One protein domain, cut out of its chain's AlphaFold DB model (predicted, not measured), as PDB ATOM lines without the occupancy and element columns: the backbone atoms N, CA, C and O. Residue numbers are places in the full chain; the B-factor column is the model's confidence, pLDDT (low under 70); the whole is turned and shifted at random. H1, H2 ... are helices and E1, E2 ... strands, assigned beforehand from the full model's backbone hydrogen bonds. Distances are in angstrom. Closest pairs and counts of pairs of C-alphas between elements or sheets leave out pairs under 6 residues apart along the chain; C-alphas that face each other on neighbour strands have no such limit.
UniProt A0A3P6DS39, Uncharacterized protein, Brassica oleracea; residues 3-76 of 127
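This is residues 3 to 76 of the 127 residues of an uncharacterized protein of Brassica oleracea (UniProt A0A3P6DS39). A long two-stranded hairpin, E1 and E2, reaches out as an arm from a loose body made mostly of loops. In that body a second, much shorter hairpin, E3 and E4, lies toward one end and the short helix H1 toward the other, with winding stretches between them. The printed part has 74 residues, with four named strands and two named helices in the order E1, E2, H1, E3, E4, H2; each hairpin is a two-stranded antiparallel sheet. The class is mixed, helices and strands, with under half of the residues in named elements. The whole is loose, with a radius of gyration of the C-alphas of 15.3 A, and the C-alphas span 44 by 35 by 27 A.

E1, residues 3 to 10, begins with C-alpha 3 at (2.089, 39.287, -45.315), measures 19.4 A from first to last C-alpha and bends by 65 degrees at residue 6. E2, residues 16 to 23, measures 21.6 A and ends with C-alpha 23 at (0.416, 40.335, -39.977). H1, residues 42 to 47, is 8.9 A long. E3, residues 60 to 63, is 9.4 A long, and E4, residues 68 to 71, is 10.2 A long. H2, residues 72 to 75, is 5.5 A long and ends with C-alpha 75 at (-16.524, 38.172, -37.130).

E1 and E2 form a hairpin, antiparallel at 165 degrees. N 4 and O 21 are within hydrogen-bond range at 2.8 A, and so are N 17 and O 9 at 2.9 A. E2 and E3 are only just apart, with their closest C-alphas 8.5 A from each other. E3 and E4 form the other hairpin, antiparallel at 150 degrees, with N 61 and O 70 at 2.8 A. The closest C-alphas of E3 and H2 are those of Tyr 60 and Leu 72, 5.2 A apart. H1 is apart from E1, E4 and H2. In H1, 1 of 2 O i to N i+4 pairs is within hydrogen-bond range; H2 is too short for such a pair, and its one O i to N i+3 pair is within range.

The two C-alphas farthest apart, those of Asp 13 and Ala 46, are 45.4 A from each other. The printed part has no cut. The links from E2 to H1, 18 residues, and from H1 to E3, 12 residues, are long; the other three are tight. The mean pLDDT of the printed part is 71.6, and 27 residues are under 70: residues 26 to 45, residue 48, residues 56 to 57 and residues 73 to 76.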
ATOM      1  N   ALA A   3       3.079  38.549 -44.528       78.00
ATOM      2  CA  ALA A   3       2.089  39.287 -45.315       78.00
ATOM      3  C   ALA A   3       1.253  38.347 -46.190       78.00
ATOM      4  O   ALA A   3       1.800  37.599 -47.002       78.00
ATOM      5  N   GLN A   4      -0.071  38.417 -46.060       80.94
ATOM      6  CA  GLN A   4      -0.992  37.724 -46.952       80.94
ATOM      7  C   GLN A   4      -1.143  38.538 -48.239       80.94
ATOM      8  O   GLN A   4      -1.516  39.710 -48.217       80.94
ATOM      9  N   PHE A   5      -0.847  37.921 -49.378       85.69
ATOM     10  CA  PHE A   5      -1.067  38.518 -50.691       85.69
ATOM     11  C   PHE A   5      -2.567  38.591 -51.018       85.69
ATOM     12  O   PHE A   5      -3.249  37.569 -50.987       85.69
ATOM     13  N   GLU A   6      -3.063  39.770 -51.409       83.38
ATOM     14  CA  GLU A   6      -4.451  39.936 -51.865       83.38
ATOM     15  C   GLU A   6      -4.560  40.235 -53.366       83.38
ATOM     16  O   GLU A   6      -5.442  39.714 -54.051       83.38
ATOM     17  N   LYS A   7      -3.716  41.138 -53.888       85.81
ATOM     18  CA  LYS A   7      -3.841  41.623 -55.269       85.81
ATOM     19  C   LYS A   7      -2.514  42.113 -55.835       85.81
ATOM     20  O   LYS A   7      -1.829  42.904 -55.201       85.81
ATOM     21  N   LEU A   8      -2.219  41.721 -57.075       94.12
ATOM     22  CA  LEU A   8      -1.154  42.279 -57.916       94.12
ATOM     23  C   LEU A   8      -1.798  43.085 -59.049       94.12
ATOM     24  O   LEU A   8      -2.766  42.625 -59.659       94.12
ATOM     25  N   TRP A   9      -1.260  44.258 -59.370       96.19
ATOM     26  CA  TRP A   9      -1.570  44.959 -60.620       96.19
ATOM     27  C   TRP A   9      -0.338  45.680 -61.163       96.19
ATOM     28  O   TRP A   9       0.706  45.744 -60.513       96.19
ATOM     29  N   ARG A  10      -0.455  46.185 -62.391       97.44
ATOM     30  CA  ARG A  10       0.593  46.925 -63.088       97.44
ATOM     31  C   ARG A  10       0.027  48.252 -63.575       97.44
ATOM     32  O   ARG A  10      -1.056  48.263 -64.156       97.44
ATOM     33  N   ASP A  11       0.759  49.331 -63.345       96.81
ATOM     34  CA  ASP A  11       0.427  50.663 -63.843       96.81
ATOM     35  C   ASP A  11       0.860  50.875 -65.297       96.81
ATOM     36  O   ASP A  11       1.622  50.090 -65.871       96.81
ATOM     37  N   VAL A  12       0.371  51.966 -65.895       95.44
ATOM     38  CA  VAL A  12       0.657  52.344 -67.289       95.44
ATOM     39  C   VAL A  12       2.157  52.580 -67.514       95.44
ATOM     40  O   VAL A  12       2.691  52.158 -68.538       95.44
ATOM     41  N   ASP A  13       2.857  53.143 -66.525       96.19
ATOM     42  CA  ASP A  13       4.319  53.331 -66.522       96.19
ATOM     43  C   ASP A  13       5.111  52.016 -66.373       96.19
ATOM     44  O   ASP A  13       6.341  51.992 -66.397       96.19
ATOM     45  N   GLY A  14       4.410  50.891 -66.214       94.94
ATOM     46  CA  GLY A  14       4.982  49.554 -66.168       94.94
ATOM     47  C   GLY A  14       5.402  49.065 -64.780       94.94
ATOM     48  O   GLY A  14       5.825  47.911 -64.686       94.94
ATOM     49  N   ILE A  15       5.252  49.898 -63.744       96.62
ATOM     50  CA  ILE A  15       5.478  49.581 -62.324       96.62
ATOM     51  C   ILE A  15       4.449  48.546 -61.851       96.62
ATOM     52  O   ILE A  15       3.284  48.604 -62.240       96.62
ATOM     53  N   TYR A  16       4.870  47.603 -61.005       95.31
ATOM     54  CA  TYR A  16       3.989  46.624 -60.368       95.31
ATOM     55  C   TYR A  16       3.706  47.011 -58.916       95.31
ATOM     56  O   TYR A  16       4.618  47.400 -58.189       95.31
ATOM     57  N   TRP A  17       2.456  46.835 -58.494       95.06
ATOM     58  CA  TRP A  17       1.989  47.098 -57.135       95.06
ATOM     59  C   TRP A  17       1.324  45.866 -56.542       95.06
ATOM     60  O   TRP A  17       0.605  45.138 -57.231       95.06
ATOM     61  N   ILE A  18       1.538  45.676 -55.243       94.31
ATOM     62  CA  ILE A  18       0.934  44.609 -54.452       94.31
ATOM     63  C   ILE A  18       0.089  45.248 -53.349       94.31
ATOM     64  O   ILE A  18       0.561  46.137 -52.642       94.31
ATOM     65  N   ARG A  19      -1.146  44.767 -53.182       90.75
ATOM     66  CA  ARG A  19      -1.914  44.922 -51.942       90.75
ATOM     67  C   ARG A  19      -1.776  43.632 -51.144       90.75
ATOM     68  O   ARG A  19      -1.999  42.542 -51.679       90.75
ATOM     69  N   SER A  20      -1.398  43.781 -49.886       81.94
ATOM     70  CA  SER A  20      -1.176  42.687 -48.950       81.94
ATOM     71  C   SER A  20      -1.647  43.083 -47.560       81.94
ATOM     72  O   SER A  20      -1.349  44.193 -47.109       81.94
ATOM     73  N   HIS A  21      -2.309  42.162 -46.872       80.44
ATOM     74  CA  HIS A  21      -2.600  42.304 -45.459       80.44
ATOM     75  C   HIS A  21      -1.348  41.943 -44.651       80.44
ATOM     76  O   HIS A  21      -0.801  40.847 -44.790       80.44
ATOM     77  N   TRP A  22      -0.850  42.876 -43.839       81.12
ATOM     78  CA  TRP A  22       0.309  42.632 -42.981       81.12
ATOM     79  C   TRP A  22      -0.129  41.975 -41.686       81.12
ATOM     80  O   TRP A  22      -1.101  42.394 -41.064       81.12
ATOM     81  N   HIS A  23       0.637  40.984 -41.251       74.88
ATOM     82  CA  HIS A  23       0.416  40.335 -39.977       74.88
ATOM     83  C   HIS A  23       1.684  40.368 -39.115       74.88
ATOM     84  O   HIS A  23       2.799  40.088 -39.576       74.88
ATOM     85  N   MET A  24       1.505  40.733 -37.846       75.00
ATOM     86  CA  MET A  24       2.599  40.924 -36.894       75.00
ATOM     87  C   MET A  24       2.956  39.636 -36.163       75.00
ATOM     88  O   MET A  24       2.077  38.865 -35.784       75.00
ATOM     89  N   ILE A  25       4.255  39.420 -35.953       72.69
ATOM     90  CA  ILE A  25       4.741  38.288 -35.165       72.69
ATOM     91  C   ILE A  25       4.684  38.663 -33.664       72.69
ATOM     92  O   ILE A  25       4.937  39.812 -33.314       72.69
ATOM     93  N   PRO A  26       4.395  37.702 -32.770       65.31
ATOM     94  CA  PRO A  26       4.312  37.811 -31.300       65.31
ATOM     95  C   PRO A  26       5.400  38.593 -30.576       65.31
ATOM     96  O   PRO A  26       5.197  39.121 -29.488       65.31
ATOM     97  N   GLU A  27       6.596  38.535 -31.144       61.59
ATOM     98  CA  GLU A  27       7.820  39.132 -30.629       61.59
ATOM     99  C   GLU A  27       7.883  40.633 -30.957       61.59
ATOM    100  O   GLU A  27       8.576  41.395 -30.289       61.59
ATOM    101  N   GLU A  28       7.119  41.060 -31.967       55.56
ATOM    102  CA  GLU A  28       7.009  42.438 -32.447       55.56
ATOM    103  C   GLU A  28       5.822  43.184 -31.797       55.56
ATOM    104  O   GLU A  28       5.715  44.403 -31.933       55.56
ATOM    105  N   THR A  29       4.945  42.490 -31.057       55.47
ATOM    106  CA  THR A  29       3.900  43.109 -30.227       55.47
ATOM    107  C   THR A  29       4.419  43.417 -28.820       55.47
ATOM    108  O   THR A  29       5.057  42.583 -28.183       55.47
ATOM    109  N   SER A  30       4.084  44.597 -28.273       48.31
ATOM    110  CA  SER A  30       4.482  45.025 -26.910       48.31
ATOM    111  C   SER A  30       3.964  44.126 -25.772       48.31
ATOM    112  O   SER A  30       4.331  44.315 -24.612       48.31
ATOM    113  N   SER A  31       3.108  43.158 -26.092       48.91
ATOM    114  CA  SER A  31       2.734  42.018 -25.263       48.91
ATOM    115  C   SER A  31       3.161  40.725 -25.969       48.91
ATOM    116  O   SER A  31       2.902  40.531 -27.154       48.91
ATOM    117  N   TYR A  32       3.811  39.822 -25.231       37.03
ATOM    118  CA  TYR A  32       4.324  38.552 -25.751       37.03
ATOM    119  C   TYR A  32       3.170  37.552 -25.954       37.03
ATOM    120  O   TYR A  32       2.797  36.833 -25.026       37.03
ATOM    121  N   VAL A  33       2.569  37.525 -27.148       39.56
ATOM    122  CA  VAL A  33       1.379  36.704 -27.452       39.56
ATOM    123  C   VAL A  33       1.644  35.840 -28.679       39.56
ATOM    124  O   VAL A  33       1.614  36.359 -29.787       39.56
ATOM    125  N   LYS A  34       1.906  34.533 -28.499       36.56
ATOM    126  CA  LYS A  34       2.395  33.604 -29.546       36.56
ATOM    127  C   LYS A  34       1.361  33.213 -30.635       36.56
ATOM    128  O   LYS A  34       1.161  32.029 -30.880       36.56
ATOM    129  N   GLY A  35       0.725  34.187 -31.292       38.69
ATOM    130  CA  GLY A  35       0.010  34.015 -32.566       38.69
ATOM    131  C   GLY A  35       0.960  33.821 -33.758       38.69
ATOM    132  O   GLY A  35       2.111  34.236 -33.737       38.69
ATOM    133  N   VAL A  36       0.537  33.124 -34.802       41.56
ATOM    134  CA  VAL A  36       1.448  32.607 -35.843       41.56
ATOM    135  C   VAL A  36       0.598  32.672 -37.121       41.56
ATOM    136  O   VAL A  36      -0.480  32.148 -37.072       41.56
ATOM    137  N   ILE A  37       0.887  33.328 -38.251       43.16
ATOM    138  CA  ILE A  37      -0.215  33.596 -39.233       43.16
ATOM    139  C   ILE A  37      -0.496  32.597 -40.391       43.16
ATOM    140  O   ILE A  37       0.195  32.656 -41.403       43.16
ATOM    141  N   SER A  38      -1.613  31.840 -40.310       43.09
ATOM    142  CA  SER A  38      -2.433  31.384 -41.470       43.09
ATOM    143  C   SER A  38      -3.948  31.399 -41.189       43.09
ATOM    144  O   SER A  38      -4.384  31.284 -40.047       43.09
ATOM    145  N   ASN A  39      -4.740  31.527 -42.262       43.19
ATOM    146  CA  ASN A  39      -6.204  31.705 -42.299       43.19
ATOM    147  C   ASN A  39      -6.997  30.385 -42.166       43.19
ATOM    148  O   ASN A  39      -7.971  30.159 -42.883       43.19
ATOM    149  N   GLU A  40      -6.549  29.474 -41.305       54.97
ATOM    150  CA  GLU A  40      -7.165  28.156 -41.157       54.97
ATOM    151  C   GLU A  40      -7.465  27.868 -39.686       54.97
ATOM    152  O   GLU A  40      -6.705  28.234 -38.791       54.97
ATOM    153  N   SER A  41      -8.608  27.226 -39.427       59.00
ATOM    154  CA  SER A  41      -9.020  26.860 -38.069       59.00
ATOM    155  C   SER A  41      -7.948  25.996 -37.395       59.00
ATOM    156  O   SER A  41      -7.301  25.193 -38.065       59.00
ATOM    157  N   ALA A  42      -7.821  26.074 -36.065       62.97
ATOM    158  CA  ALA A  42      -6.868  25.279 -35.277       62.97
ATOM    159  C   ALA A  42      -6.891  23.761 -35.579       62.97
ATOM    160  O   ALA A  42      -5.898  23.066 -35.363       62.97
ATOM    161  N   LEU A  43      -8.004  23.247 -36.118       63.03
ATOM    162  CA  LEU A  43      -8.139  21.872 -36.599       63.03
ATOM    163  C   LEU A  43      -7.299  21.555 -37.855       63.03
ATOM    164  O   LEU A  43      -6.791  20.442 -37.959       63.03
ATOM    165  N   GLU A  44      -7.147  22.493 -38.795       65.31
ATOM    166  CA  GLU A  44      -6.289  22.317 -39.979       65.31
ATOM    167  C   GLU A  44      -4.813  22.504 -39.617       65.31
ATOM    168  O   GLU A  44      -3.991  21.672 -39.996       65.31
ATOM    169  N   PHE A  45      -4.485  23.487 -38.768       65.75
ATOM    170  CA  PHE A  45      -3.127  23.646 -38.229       65.75
ATOM    171  C   PHE A  45      -2.619  22.356 -37.559       65.75
ATOM    172  O   PHE A  45      -1.490  21.928 -37.790       65.75
ATOM    173  N   ALA A  46      -3.475  21.673 -36.789       70.19
ATOM    174  CA  ALA A  46      -3.137  20.391 -36.172       70.19
ATOM    175  C   ALA A  46      -2.879  19.253 -37.186       70.19
ATOM    176  O   ALA A  46      -2.138  18.322 -36.870       70.19
ATOM    177  N   LYS A  47      -3.462  19.309 -38.394       73.62
ATOM    178  CA  LYS A  47      -3.185  18.352 -39.484       73.62
ATOM    179  C   LYS A  47      -1.899  18.696 -40.232       73.62
ATOM    180  O   LYS A  47      -1.172  17.788 -40.616       73.62
ATOM    181  N   ALA A  48      -1.613  19.986 -40.405       69.69
ATOM    182  CA  ALA A  48      -0.422  20.501 -41.078       69.69
ATOM    183  C   ALA A  48       0.863  20.409 -40.224       69.69
ATOM    184  O   ALA A  48       1.920  20.860 -40.647       69.69
ATOM    185  N   SER A  49       0.812  19.783 -39.042       71.25
ATOM    186  CA  SER A  49       1.949  19.660 -38.115       71.25
ATOM    187  C   SER A  49       3.162  18.860 -38.645       71.25
ATOM    188  O   SER A  49       4.166  18.789 -37.937       71.25
ATOM    189  N   ASP A  50       3.074  18.244 -39.828       78.81
ATOM    190  CA  ASP A  50       4.169  17.528 -40.516       78.81
ATOM    191  C   ASP A  50       4.709  18.304 -41.743       78.81
ATOM    192  O   ASP A  50       5.712  17.901 -42.324       78.81
ATOM    193  N   ASP A  51       4.063  19.410 -42.148       72.81
ATOM    194  CA  ASP A  51       4.319  20.072 -43.444       72.81
ATOM    195  C   ASP A  51       5.568  20.981 -43.433       72.81
ATOM    196  O   ASP A  51       6.221  21.137 -44.463       72.81
ATOM    197  N   GLY A  52       5.958  21.518 -42.267       72.44
ATOM    198  CA  GLY A  52       7.158  22.351 -42.121       72.44
ATOM    199  C   GLY A  52       7.143  23.290 -40.911       72.44
ATOM    200  O   GLY A  52       6.257  23.223 -40.056       72.44
ATOM    201  N   ASP A  53       8.141  24.176 -40.831       75.62
ATOM    202  CA  ASP A  53       8.179  25.317 -39.902       75.62
ATOM    203  C   ASP A  53       7.586  26.608 -40.506       75.62
ATOM    204  O   ASP A  53       7.440  27.612 -39.807       75.62
ATOM    205  N   ASP A  54       7.170  26.558 -41.773       77.12
ATOM    206  CA  ASP A  54       6.412  27.579 -42.497       77.12
ATOM    207  C   ASP A  54       4.881  27.429 -42.353       77.12
ATOM    208  O   ASP A  54       4.115  28.045 -43.097       77.12
ATOM    209  N   VAL A  55       4.429  26.662 -41.354       72.25
ATOM    210  CA  VAL A  55       3.018  26.491 -40.971       72.25
ATOM    211  C   VAL A  55       2.677  27.357 -39.758       72.25
ATOM    212  O   VAL A  55       3.415  27.429 -38.775       72.25
ATOM    213  N   PHE A  56       1.513  28.005 -39.799       69.88
ATOM    214  CA  PHE A  56       1.155  29.084 -38.887       69.88
ATOM    215  C   PHE A  56      -0.364  29.040 -38.489       69.88
ATOM    216  O   PHE A  56      -1.173  28.554 -39.265       69.88
ATOM    217  N   LEU A  57      -0.783  29.519 -37.299       69.88
ATOM    218  CA  LEU A  57      -2.175  29.548 -36.748       69.88
ATOM    219  C   LEU A  57      -2.713  30.962 -36.362       69.88
ATOM    220  O   LEU A  57      -2.392  31.485 -35.283       69.88
ATOM    221  N   CYS A  58      -3.511  31.612 -37.225       70.75
ATOM    222  CA  CYS A  58      -4.015  32.972 -36.973       70.75
ATOM    223  C   CYS A  58      -5.413  32.937 -36.341       70.75
ATOM    224  O   CYS A  58      -6.396  32.691 -37.033       70.75
ATOM    225  N   GLU A  59      -5.521  33.227 -35.044       70.00
ATOM    226  CA  GLU A  59      -6.815  33.228 -34.335       70.00
ATOM    227  C   GLU A  59      -7.383  34.632 -34.080       70.00
ATOM    228  O   GLU A  59      -8.585  34.770 -33.856       70.00
ATOM    229  N   TYR A  60      -6.549  35.676 -34.143       75.50
ATOM    230  CA  TYR A  60      -6.908  37.036 -33.735       75.50
ATOM    231  C   TYR A  60      -6.534  38.087 -34.784       75.50
ATOM    232  O   TYR A  60      -5.433  38.064 -35.337       75.50
ATOM    233  N   GLU A  61      -7.421  39.059 -34.989       79.50
ATOM    234  CA  GLU A  61      -7.074  40.373 -35.529       79.50
ATOM    235  C   GLU A  61      -6.461  41.219 -34.402       79.50
ATOM    236  O   GLU A  61      -6.981  41.235 -33.282       79.50
ATOM    237  N   TYR A  62      -5.362  41.923 -34.688       77.69
ATOM    238  CA  TYR A  62      -4.751  42.861 -33.746       77.69
ATOM    239  C   TYR A  62      -5.051  44.305 -34.137       77.69
ATOM    240  O   TYR A  62      -4.615  44.794 -35.180       77.69
ATOM    241  N   ASP A  63      -5.757  45.002 -33.257       78.81
ATOM    242  CA  ASP A  63      -6.106  46.404 -33.414       78.81
ATOM    243  C   ASP A  63      -4.975  47.283 -32.858       78.81
ATOM    244  O   ASP A  63      -4.798  47.417 -31.645       78.81
ATOM    245  N   MET A  64      -4.188  47.892 -33.750       74.31
ATOM    246  CA  MET A  64      -3.065  48.758 -33.363       74.31
ATOM    247  C   MET A  64      -3.499  50.072 -32.700       74.31
ATOM    248  O   MET A  64      -2.687  50.685 -32.011       74.31
ATOM    249  N   ASN A  65      -4.739  50.528 -32.904       78.00
ATOM    250  CA  ASN A  65      -5.225  51.775 -32.312       78.00
ATOM    251  C   ASN A  65      -5.567  51.600 -30.828       78.00
ATOM    252  O   ASN A  65      -5.415  52.545 -30.053       78.00
ATOM    253  N   TRP A  66      -5.995  50.396 -30.442       79.81
ATOM    254  CA  TRP A  66      -6.401  50.059 -29.073       79.81
ATOM    255  C   TRP A  66      -5.481  49.039 -28.388       79.81
ATOM    256  O   TRP A  66      -5.707  48.696 -27.228       79.81
ATOM    257  N   HIS A  67      -4.446  48.562 -29.088       74.81
ATOM    258  CA  HIS A  67      -3.546  47.481 -28.673       74.81
ATOM    259  C   HIS A  67      -4.286  46.213 -28.202       74.81
ATOM    260  O   HIS A  67      -3.854  45.539 -27.262       74.81
ATOM    261  N   SER A  68      -5.407  45.891 -28.853       74.62
ATOM    262  CA  SER A  68      -6.330  44.826 -28.450       74.62
ATOM    263  C   SER A  68      -6.412  43.696 -29.481       74.62
ATOM    264  O   SER A  68      -6.060  43.861 -30.647       74.62
ATOM    265  N   PHE A  69      -6.868  42.525 -29.034       78.25
ATOM    266  CA  PHE A  69      -7.031  41.328 -29.859       78.25
ATOM    267  C   PHE A  69      -8.522  41.016 -30.009       78.25
ATOM    268  O   PHE A  69      -9.234  40.965 -29.004       78.25
ATOM    269  N   LYS A  70      -8.989  40.782 -31.240       79.19
ATOM    270  CA  LYS A  70     -10.365  40.358 -31.548       79.19
ATOM    271  C   LYS A  70     -10.317  38.973 -32.200       79.19
ATOM    272  O   LYS A  70      -9.594  38.827 -33.186       79.19
ATOM    273  N   PRO A  71     -11.008  37.947 -31.682       76.00
ATOM    274  CA  PRO A  71     -10.959  36.616 -32.276       76.00
ATOM    275  C   PRO A  71     -11.673  36.605 -33.632       76.00
ATOM    276  O   PRO A  71     -12.815  37.045 -33.759       76.00
ATOM    277  N   LEU A  72     -11.017  36.051 -34.652       70.88
ATOM    278  CA  LEU A  72     -11.521  36.042 -36.032       70.88
ATOM    279  C   LEU A  72     -12.831  35.247 -36.185       70.88
ATOM    280  O   LEU A  72     -13.608  35.505 -37.100       70.88
ATOM    281  N   ALA A  73     -13.102  34.313 -35.269       65.50
ATOM    282  CA  ALA A  73     -14.340  33.538 -35.242       65.50
ATOM    283  C   ALA A  73     -15.590  34.383 -34.923       65.50
ATOM    284  O   ALA A  73     -16.650  34.090 -35.462       65.50
ATOM    285  N   GLU A  74     -15.476  35.442 -34.110       56.19
ATOM    286  CA  GLU A  74     -16.617  36.309 -33.747       56.19
ATOM    287  C   GLU A  74     -17.053  37.232 -34.900       56.19
ATOM    288  O   GLU A  74     -18.160  37.764 -34.894       56.19
ATOM    289  N   LEU A  75     -16.209  37.397 -35.926       55.00
ATOM    290  CA  LEU A  75     -16.524  38.172 -37.130       55.00
ATOM    291  C   LEU A  75     -17.293  37.355 -38.186       55.00
ATOM    292  O   LEU A  75     -17.795  37.925 -39.153       55.00
ATOM    293  N   ALA A  76     -17.395  36.031 -38.019       56.03
ATOM    294  CA  ALA A  76     -18.033  35.133 -38.986       56.03
ATOM    295  C   ALA A  76     -19.565  35.026 -38.837       56.03
ATOM    296  O   ALA A  76     -20.222  34.510 -39.739       56.03
TER     297      ALA A  76